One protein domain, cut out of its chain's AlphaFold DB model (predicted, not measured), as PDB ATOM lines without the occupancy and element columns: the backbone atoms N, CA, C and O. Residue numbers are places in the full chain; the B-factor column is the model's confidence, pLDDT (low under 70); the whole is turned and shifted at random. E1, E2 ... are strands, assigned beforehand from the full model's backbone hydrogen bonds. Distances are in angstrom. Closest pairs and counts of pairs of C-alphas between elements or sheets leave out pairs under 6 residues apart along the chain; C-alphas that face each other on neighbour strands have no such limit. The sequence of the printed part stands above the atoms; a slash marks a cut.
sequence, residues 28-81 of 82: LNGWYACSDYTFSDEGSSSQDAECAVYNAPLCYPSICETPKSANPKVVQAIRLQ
ATOM      1  N   LEU A  28     -32.876  -9.493 -26.440       81.50
ATOM      2  CA  LEU A  28     -33.947  -9.703 -25.503       81.50
ATOM      3  C   LEU A  28     -33.263  -9.774 -24.150       81.50
ATOM      4  O   LEU A  28     -32.369 -10.596 -23.942       81.50
ATOM      5  N   ASN A  29     -33.708  -8.944 -23.216       86.06
ATOM      6  CA  ASN A  29     -33.218  -8.959 -21.837       86.06
ATOM      7  C   ASN A  29     -33.617 -10.229 -21.047       86.06
ATOM      8  O   ASN A  29     -33.333 -10.316 -19.856       86.06
ATOM      9  N   GLY A  30     -34.249 -11.205 -21.705       85.94
ATOM     10  CA  GLY A  30     -34.858 -12.379 -21.091       85.94
ATOM     11  C   GLY A  30     -36.359 -12.190 -20.883       85.94
ATOM     12  O   GLY A  30     -36.868 -11.073 -20.879       85.94
ATOM     13  N   TRP A  31     -37.067 -13.304 -20.744       90.44
ATOM     14  CA  TRP A  31     -38.495 -13.306 -20.454       90.44
ATOM     15  C   TRP A  31     -38.722 -13.074 -18.955       90.44
ATOM     16  O   TRP A  31     -38.066 -13.697 -18.121       90.44
ATOM     17  N   TYR A  32     -39.621 -12.155 -18.615       87.81
ATOM     18  CA  TYR A  32     -40.019 -11.809 -17.252       87.81
ATOM     19  C   TYR A  32     -41.543 -11.672 -17.167       87.81
ATOM     20  O   TYR A  32     -42.207 -11.473 -18.180       87.81
ATOM     21  N   ALA A  33     -42.117 -11.777 -15.967       87.62
ATOM     22  CA  ALA A  33     -43.557 -11.596 -15.787       87.62
ATOM     23  C   ALA A  33     -43.990 -10.199 -16.264       87.62
ATOM     24  O   ALA A  33     -43.379  -9.193 -15.894       87.62
ATOM     25  N   CYS A  34     -45.025 -10.128 -17.100       87.38
ATOM     26  CA  CYS A  34     -45.545  -8.848 -17.567       87.38
ATOM     27  C   CYS A  34     -46.073  -7.998 -16.401       87.38
ATOM     28  O   CYS A  34     -46.603  -8.522 -15.427       87.38
ATOM     29  N   SER A  35     -45.957  -6.671 -16.519       82.88
ATOM     30  CA  SER A  35     -46.645  -5.751 -15.604       82.88
ATOM     31  C   SER A  35     -48.155  -5.860 -15.806       82.88
ATOM     32  O   SER A  35     -48.599  -5.962 -16.956       82.88
ATOM     33  N   ASP A  36     -48.923  -5.751 -14.721       71.75
ATOM     34  CA  ASP A  36     -50.389  -5.850 -14.715       71.75
ATOM     35  C   ASP A  36     -51.069  -4.857 -15.674       71.75
ATOM     36  O   ASP A  36     -52.154  -5.128 -16.177       71.75
ATOM     37  N   TYR A  37     -50.402  -3.746 -16.000       69.81
ATOM     38  CA  TYR A  37     -50.908  -2.687 -16.884       69.81
ATOM     39  C   TYR A  37     -50.442  -2.805 -18.347       69.81
ATOM     40  O   TYR A  37     -50.642  -1.886 -19.136       69.81
ATOM     41  N   THR A  38     -49.756  -3.894 -18.721       70.75
ATOM     42  CA  THR A  38     -49.255  -4.088 -20.100       70.75
ATOM     43  C   THR A  38     -50.398  -4.287 -21.095       70.75
ATOM     44  O   THR A  38     -50.281  -3.933 -22.269       70.75
ATOM     45  N   PHE A  39     -51.504  -4.858 -20.631       71.56
ATOM     46  CA  PHE A  39     -52.686  -5.105 -21.432       71.56
ATOM     47  C   PHE A  39     -53.689  -3.987 -21.159       71.56
ATOM     48  O   PHE A  39     -54.092  -3.788 -20.017       71.56
ATOM     49  N   SER A  40     -54.085  -3.249 -22.195       66.50
ATOM     50  CA  SER A  40     -55.243  -2.361 -22.099       66.50
ATOM     51  C   SER A  40     -56.474  -3.230 -21.838       66.50
ATOM     52  O   SER A  40     -56.742  -4.137 -22.623       66.50
ATOM     53  N   ASP A  41     -57.148  -3.000 -20.712       60.84
ATOM     54  CA  ASP A  41     -58.307  -3.749 -20.218       60.84
ATOM     55  C   ASP A  41     -59.319  -4.130 -21.311       60.84
ATOM     56  O   ASP A  41     -60.146  -3.313 -21.702       60.84
ATOM     57  N   GLU A  42     -59.258  -5.386 -21.767       56.09
ATOM     58  CA  GLU A  42     -60.384  -6.228 -22.205       56.09
ATOM     59  C   GLU A  42     -59.867  -7.598 -22.690       56.09
ATOM     60  O   GLU A  42     -59.699  -7.866 -23.877       56.09
ATOM     61  N   GLY A  43     -59.613  -8.515 -21.748       54.88
ATOM     62  CA  GLY A  43     -59.647  -9.953 -22.055       54.88
ATOM     63  C   GLY A  43     -58.323 -10.695 -22.243       54.88
ATOM     64  O   GLY A  43     -58.346 -11.809 -22.767       54.88
ATOM     65  N   SER A  44     -57.185 -10.170 -21.784       55.16
ATOM     66  CA  SER A  44     -55.979 -10.994 -21.625       55.16
ATOM     67  C   SER A  44     -55.761 -11.288 -20.150       55.16
ATOM     68  O   SER A  44     -55.494 -10.388 -19.360       55.16
ATOM     69  N   SER A  45     -55.925 -12.549 -19.756       58.12
ATOM     70  CA  SER A  45     -55.491 -13.034 -18.454       58.12
ATOM     71  C   SER A  45     -53.970 -12.899 -18.384       58.12
ATOM     72  O   SER A  45     -53.244 -13.783 -18.830       58.12
ATOM     73  N   SER A  46     -53.502 -11.784 -17.816       58.81
ATOM     74  CA  SER A  46     -52.090 -11.421 -17.598       58.81
ATOM     75  C   SER A  46     -51.264 -12.512 -16.903       58.81
ATOM     76  O   SER A  46     -50.042 -12.430 -16.861       58.81
ATOM     77  N   GLN A  47     -51.937 -13.523 -16.350       63.41
ATOM     78  CA  GLN A  47     -51.368 -14.608 -15.562       63.41
ATOM     79  C   GLN A  47     -50.516 -15.586 -16.386       63.41
ATOM     80  O   GLN A  47     -49.607 -16.183 -15.823       63.41
ATOM     81  N   ASP A  48     -50.733 -15.674 -17.704       76.50
ATOM     82  CA  ASP A  48     -50.008 -16.604 -18.587       76.50
ATOM     83  C   ASP A  48     -49.239 -15.868 -19.703       76.50
ATOM     84  O   ASP A  48     -49.188 -16.307 -20.856       76.50
ATOM     85  N   ALA A  49     -48.657 -14.706 -19.392       83.75
ATOM     86  CA  ALA A  49     -47.863 -13.931 -20.341       83.75
ATOM     87  C   ALA A  49     -46.467 -13.596 -19.803       83.75
ATOM     88  O   ALA A  49     -46.291 -13.123 -18.680       83.75
ATOM     89  N   GLU A  50     -45.468 -13.784 -20.660       89.25
ATOM     90  CA  GLU A  50     -44.103 -13.328 -20.436       89.25
ATOM     91  C   GLU A  50     -43.806 -12.115 -21.318       89.25
ATOM     92  O   GLU A  50     -44.182 -12.055 -22.489       89.25
ATOM     93  N   CYS A  51     -43.085 -11.154 -20.761       90.44
ATOM     94  CA  CYS A  51     -42.642  -9.945 -21.423       90.44
ATOM     95  C   CYS A  51     -41.121  -9.943 -21.560       90.44
ATOM     96  O   CYS A  51     -40.411 -10.522 -20.745       90.44
ATOM     97  N   ALA A  52     -40.613  -9.291 -22.599       90.81
ATOM     98  CA  ALA A  52     -39.186  -9.061 -22.781       90.81
ATOM     99  C   ALA A  52     -38.966  -7.708 -23.462       90.81
ATOM    100  O   ALA A  52     -39.742  -7.297 -24.322       90.81
ATOM    101  N   VAL A  53     -37.895  -7.014 -23.105       89.81
ATOM    102  CA  VAL A  53     -37.436  -5.821 -23.814       89.81
ATOM    103  C   VAL A  53     -36.581  -6.273 -24.982       89.81
ATOM    104  O   VAL A  53     -35.583  -6.958 -24.779       89.81
ATOM    105  N   TYR A  54     -36.966  -5.869 -26.187       85.94
ATOM    106  CA  TYR A  54     -36.227  -6.119 -27.411       85.94
ATOM    107  C   TYR A  54     -35.637  -4.816 -27.949       85.94
ATOM    108  O   TYR A  54     -36.358  -3.861 -28.252       85.94
ATOM    109  N   ASN A  55     -34.317  -4.804 -28.113       85.75
ATOM    110  CA  ASN A  55     -33.623  -3.743 -28.831       85.75
ATOM    111  C   ASN A  55     -33.609  -4.080 -30.321       85.75
ATOM    112  O   ASN A  55     -32.770  -4.848 -30.792       85.75
ATOM    113  N   ALA A  56     -34.555  -3.514 -31.068       82.69
ATOM    114  CA  ALA A  56     -34.616  -3.721 -32.502       82.69
ATOM    115  C   ALA A  56     -33.409  -3.043 -33.176       82.69
ATOM    116  O   ALA A  56     -33.225  -1.825 -33.015       82.69
ATOM    117  N   PRO A  57     -32.589  -3.794 -33.935       77.94
ATOM    118  CA  PRO A  57     -31.468  -3.213 -34.646       77.94
ATOM    119  C   PRO A  57     -31.995  -2.285 -35.744       77.94
ATOM    120  O   PRO A  57     -32.981  -2.584 -36.416       77.94
ATOM    121  N   LEU A  58     -31.326  -1.148 -35.931       82.00
ATOM    122  CA  LEU A  58     -31.687  -0.188 -36.981       82.00
ATOM    123  C   LEU A  58     -31.328  -0.708 -38.375       82.00
ATOM    124  O   LEU A  58     -31.995  -0.380 -39.352       82.00
ATOM    125  N   CYS A  59     -30.292  -1.540 -38.443       85.06
ATOM    126  CA  CYS A  59     -29.863  -2.243 -39.635       85.06
ATOM    127  C   CYS A  59     -29.638  -3.713 -39.322       85.06
ATOM    128  O   CYS A  59     -28.987  -4.055 -38.333       85.06
ATOM    129  N   TYR A  60     -30.100  -4.582 -40.215       82.38
ATOM    130  CA  TYR A  60     -29.684  -5.972 -40.192       82.38
ATOM    131  C   TYR A  60     -28.287  -6.110 -40.811       82.38
ATOM    132  O   TYR A  60     -28.029  -5.514 -41.867       82.38
ATOM    133  N   PRO A  61     -27.391  -6.907 -40.197       76.25
ATOM    134  CA  PRO A  61     -26.110  -7.248 -40.805       76.25
ATOM    135  C   PRO A  61     -26.332  -7.788 -42.220       76.25
ATOM    136  O   PRO A  61     -27.312  -8.495 -42.443       76.25
ATOM    137  N   SER A  62     -25.434  -7.467 -43.155       80.00
ATOM    138  CA  SER A  62     -25.522  -7.704 -44.616       80.00
ATOM    139  C   SER A  62     -26.405  -6.751 -45.434       80.00
ATOM    140  O   SER A  62     -26.250  -6.720 -46.652       80.00
ATOM    141  N   ILE A  63     -27.264  -5.939 -44.804       87.31
ATOM    142  CA  ILE A  63     -28.074  -4.926 -45.507       87.31
ATOM    143  C   ILE A  63     -27.475  -3.527 -45.330       87.31
ATOM    144  O   ILE A  63     -27.305  -2.800 -46.305       87.31
ATOM    145  N   CYS A  64     -27.145  -3.145 -44.094       86.19
ATOM    146  CA  CYS A  64     -26.492  -1.872 -43.800       86.19
ATOM    147  C   CYS A  64     -25.690  -1.917 -42.495       86.19
ATOM    148  O   CYS A  64     -25.870  -2.806 -41.660       86.19
ATOM    149  N   GLU A  65     -24.798  -0.943 -42.322       85.81
ATOM    150  CA  GLU A  65     -24.092  -0.712 -41.064       85.81
ATOM    151  C   GLU A  65     -24.871   0.292 -40.209       85.81
ATOM    152  O   GLU A  65     -25.288   1.347 -40.690       85.81
ATOM    153  N   THR A  66     -25.072  -0.028 -38.927       84.19
ATOM    154  CA  THR A  66     -25.718   0.901 -37.990       84.19
ATOM    155  C   THR A  66     -24.715   1.993 -37.591       84.19
ATOM    156  O   THR A  66     -23.638   1.658 -37.090       84.19
ATOM    157  N   PRO A  67     -25.032   3.294 -37.761       85.12
ATOM    158  CA  PRO A  67     -24.152   4.373 -37.323       85.12
ATOM    159  C   PRO A  67     -23.926   4.328 -35.807       85.12
ATOM    160  O   PRO A  67     -24.867   4.113 -35.048       85.12
ATOM    161  N   LYS A  68     -22.705   4.635 -35.347       80.69
ATOM    162  CA  LYS A  68     -22.360   4.648 -33.906       80.69
ATOM    163  C   LYS A  68     -23.202   5.619 -33.068       80.69
ATOM    164  O   LYS A  68     -23.307   5.444 -31.863       80.69
ATOM    165  N   SER A  69     -23.758   6.657 -33.690       83.81
ATOM    166  CA  SER A  69     -24.582   7.679 -33.035       83.81
ATOM    167  C   SER A  69     -26.074   7.339 -32.998       83.81
ATOM    168  O   SER A  69     -26.861   8.127 -32.478       83.81
ATOM    169  N   ALA A  70     -26.488   6.230 -33.611       81.56
ATOM    170  CA  ALA A  70     -27.892   5.905 -33.778       81.56
ATOM    171  C   ALA A  70     -28.395   5.044 -32.607       81.56
ATOM    172  O   ALA A  70     -27.773   4.051 -32.238       81.56
ATOM    173  N   ASN A  71     -29.531   5.434 -32.025       82.94
ATOM    174  CA  ASN A  71     -30.135   4.726 -30.898       82.94
ATOM    175  C   ASN A  71     -31.103   3.644 -31.401       82.94
ATOM    176  O   ASN A  71     -31.997   3.971 -32.189       82.94
ATOM    177  N   PRO A  72     -30.972   2.380 -30.960       79.06
ATOM    178  CA  PRO A  72     -31.889   1.318 -31.352       79.06
ATOM    179  C   PRO A  72     -33.299   1.585 -30.821       79.06
ATOM    180  O   PRO A  72     -33.492   2.231 -29.789       79.06
ATOM    181  N   LYS A  73     -34.306   1.063 -31.528       84.12
ATOM    182  CA  LYS A  73     -35.693   1.170 -31.076       84.12
ATOM    183  C   LYS A  73     -35.950   0.105 -30.013       84.12
ATOM    184  O   LYS A  73     -35.887  -1.087 -30.305       84.12
ATOM    185  N   VAL A  74     -36.269   0.545 -28.803       85.69
ATOM    186  CA  VAL A  74     -36.634  -0.335 -27.689       85.69
ATOM    187  C   VAL A  74     -38.131  -0.635 -27.769       85.69
ATOM    188  O   VAL A  74     -38.943   0.290 -27.799       85.69
ATOM    189  N   VAL A  75     -38.505  -1.913 -27.835       86.56
ATOM    190  CA  VAL A  75     -39.908  -2.364 -27.852       86.56
ATOM    191  C   VAL A  75     -40.140  -3.463 -26.819       86.56
ATOM    192  O   VAL A  75     -39.223  -4.211 -26.489       86.56
ATOM    193  N   GLN A  76     -41.369  -3.581 -26.321       86.31
ATOM    194  CA  GLN A  76     -41.771  -4.668 -25.432       86.31
ATOM    195  C   GLN A  76     -42.371  -5.808 -26.261       86.31
ATOM    196  O   GLN A  76     -43.361  -5.625 -26.967       86.31
ATOM    197  N   ALA A  77     -41.744  -6.976 -26.199       86.88
ATOM    198  CA  ALA A  77     -42.252  -8.222 -26.749       86.88
ATOM    199  C   ALA A  77     -43.136  -8.920 -25.711       86.88
ATOM    200  O   ALA A  77     -42.823  -8.902 -24.522       86.88
ATOM    201  N   ILE A  78     -44.217  -9.552 -26.171       87.50
ATOM    202  CA  ILE A  78     -45.163 -10.304 -25.340       87.50
ATOM    203  C   ILE A  78     -45.249 -11.726 -25.893       87.50
ATOM    204  O   ILE A  78     -45.440 -11.918 -27.097       87.50
ATOM    205  N   ARG A  79     -45.118 -12.723 -25.019       85.75
ATOM    206  CA  ARG A  79     -45.249 -14.146 -25.328       85.75
ATOM    207  C   ARG A  79     -46.327 -14.766 -24.449       85.75
ATOM    208  O   ARG A  79     -46.194 -14.795 -23.232       85.75
ATOM    209  N   LEU A  80     -47.359 -15.313 -25.082       83.19
ATOM    210  CA  LEU A  80     -48.411 -16.065 -24.398       83.19
ATOM    211  C   LEU A  80     -47.934 -17.500 -24.122       83.19
ATOM    212  O   LEU A  80     -47.464 -18.176 -25.042       83.19
ATOM    213  N   GLN A  81     -48.062 -17.954 -22.877       75.75
ATOM    214  CA  GLN A  81     -47.845 -19.340 -22.460       75.75
ATOM    215  C   GLN A  81     -49.151 -20.111 -22.697       75.75
ATOM    216  O   GLN A  81     -50.010 -20.177 -21.823       75.75
TER     217      GLN A  81
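AT A GLANCE: This is residues 28 to 81 of the 82 residues of an uncharacterized protein of Phytophthora fragariae (UniProt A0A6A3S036). With little regular structure, the domain is a rod built round a hairpin of two antiparallel strands, E1 and E2, with an irregular loop at each end: residues 57 to 72 at one, residues 34 to 48 at the other. Residues 60 to 65 stick out, and residues 32 to 33 run beside E1. The printed part has 54 residues, with 16 in named strands, E1 then E2, and no named helix: all strand. It is only just loose, close to extended, with a radius of gyration of the C-alphas of 14.8 A, spanning 41 by 18 by 16 A.

IN THESE COORDINATES: E1, residues 49 to 56, is 20.7 A long from C-alpha 49 at (-47.863, -13.931, -20.341). E2, residues 73 to 80, is 22.4 A long, ending with C-alpha 80 at (-48.411, -16.065, -24.398).

HOW THE PARTS SIT: E1 and E2 are antiparallel at 155 degrees; C-alphas 51 and 78 face each other at 4.7 A. N 54 and O 75, 2.8 A apart, are within hydrogen-bond range. Residues 32 to 33 pair antiparallel with residues 50 to 51 of E1.

THE WHOLE: The C-alphas farthest apart, of Gly 43 and Lys 68, are 41.8 A apart. The printed part has no cut. The E1 to E2 link is long, 16 residues. Residues 37 and 40 to 47 have pLDDT under 70.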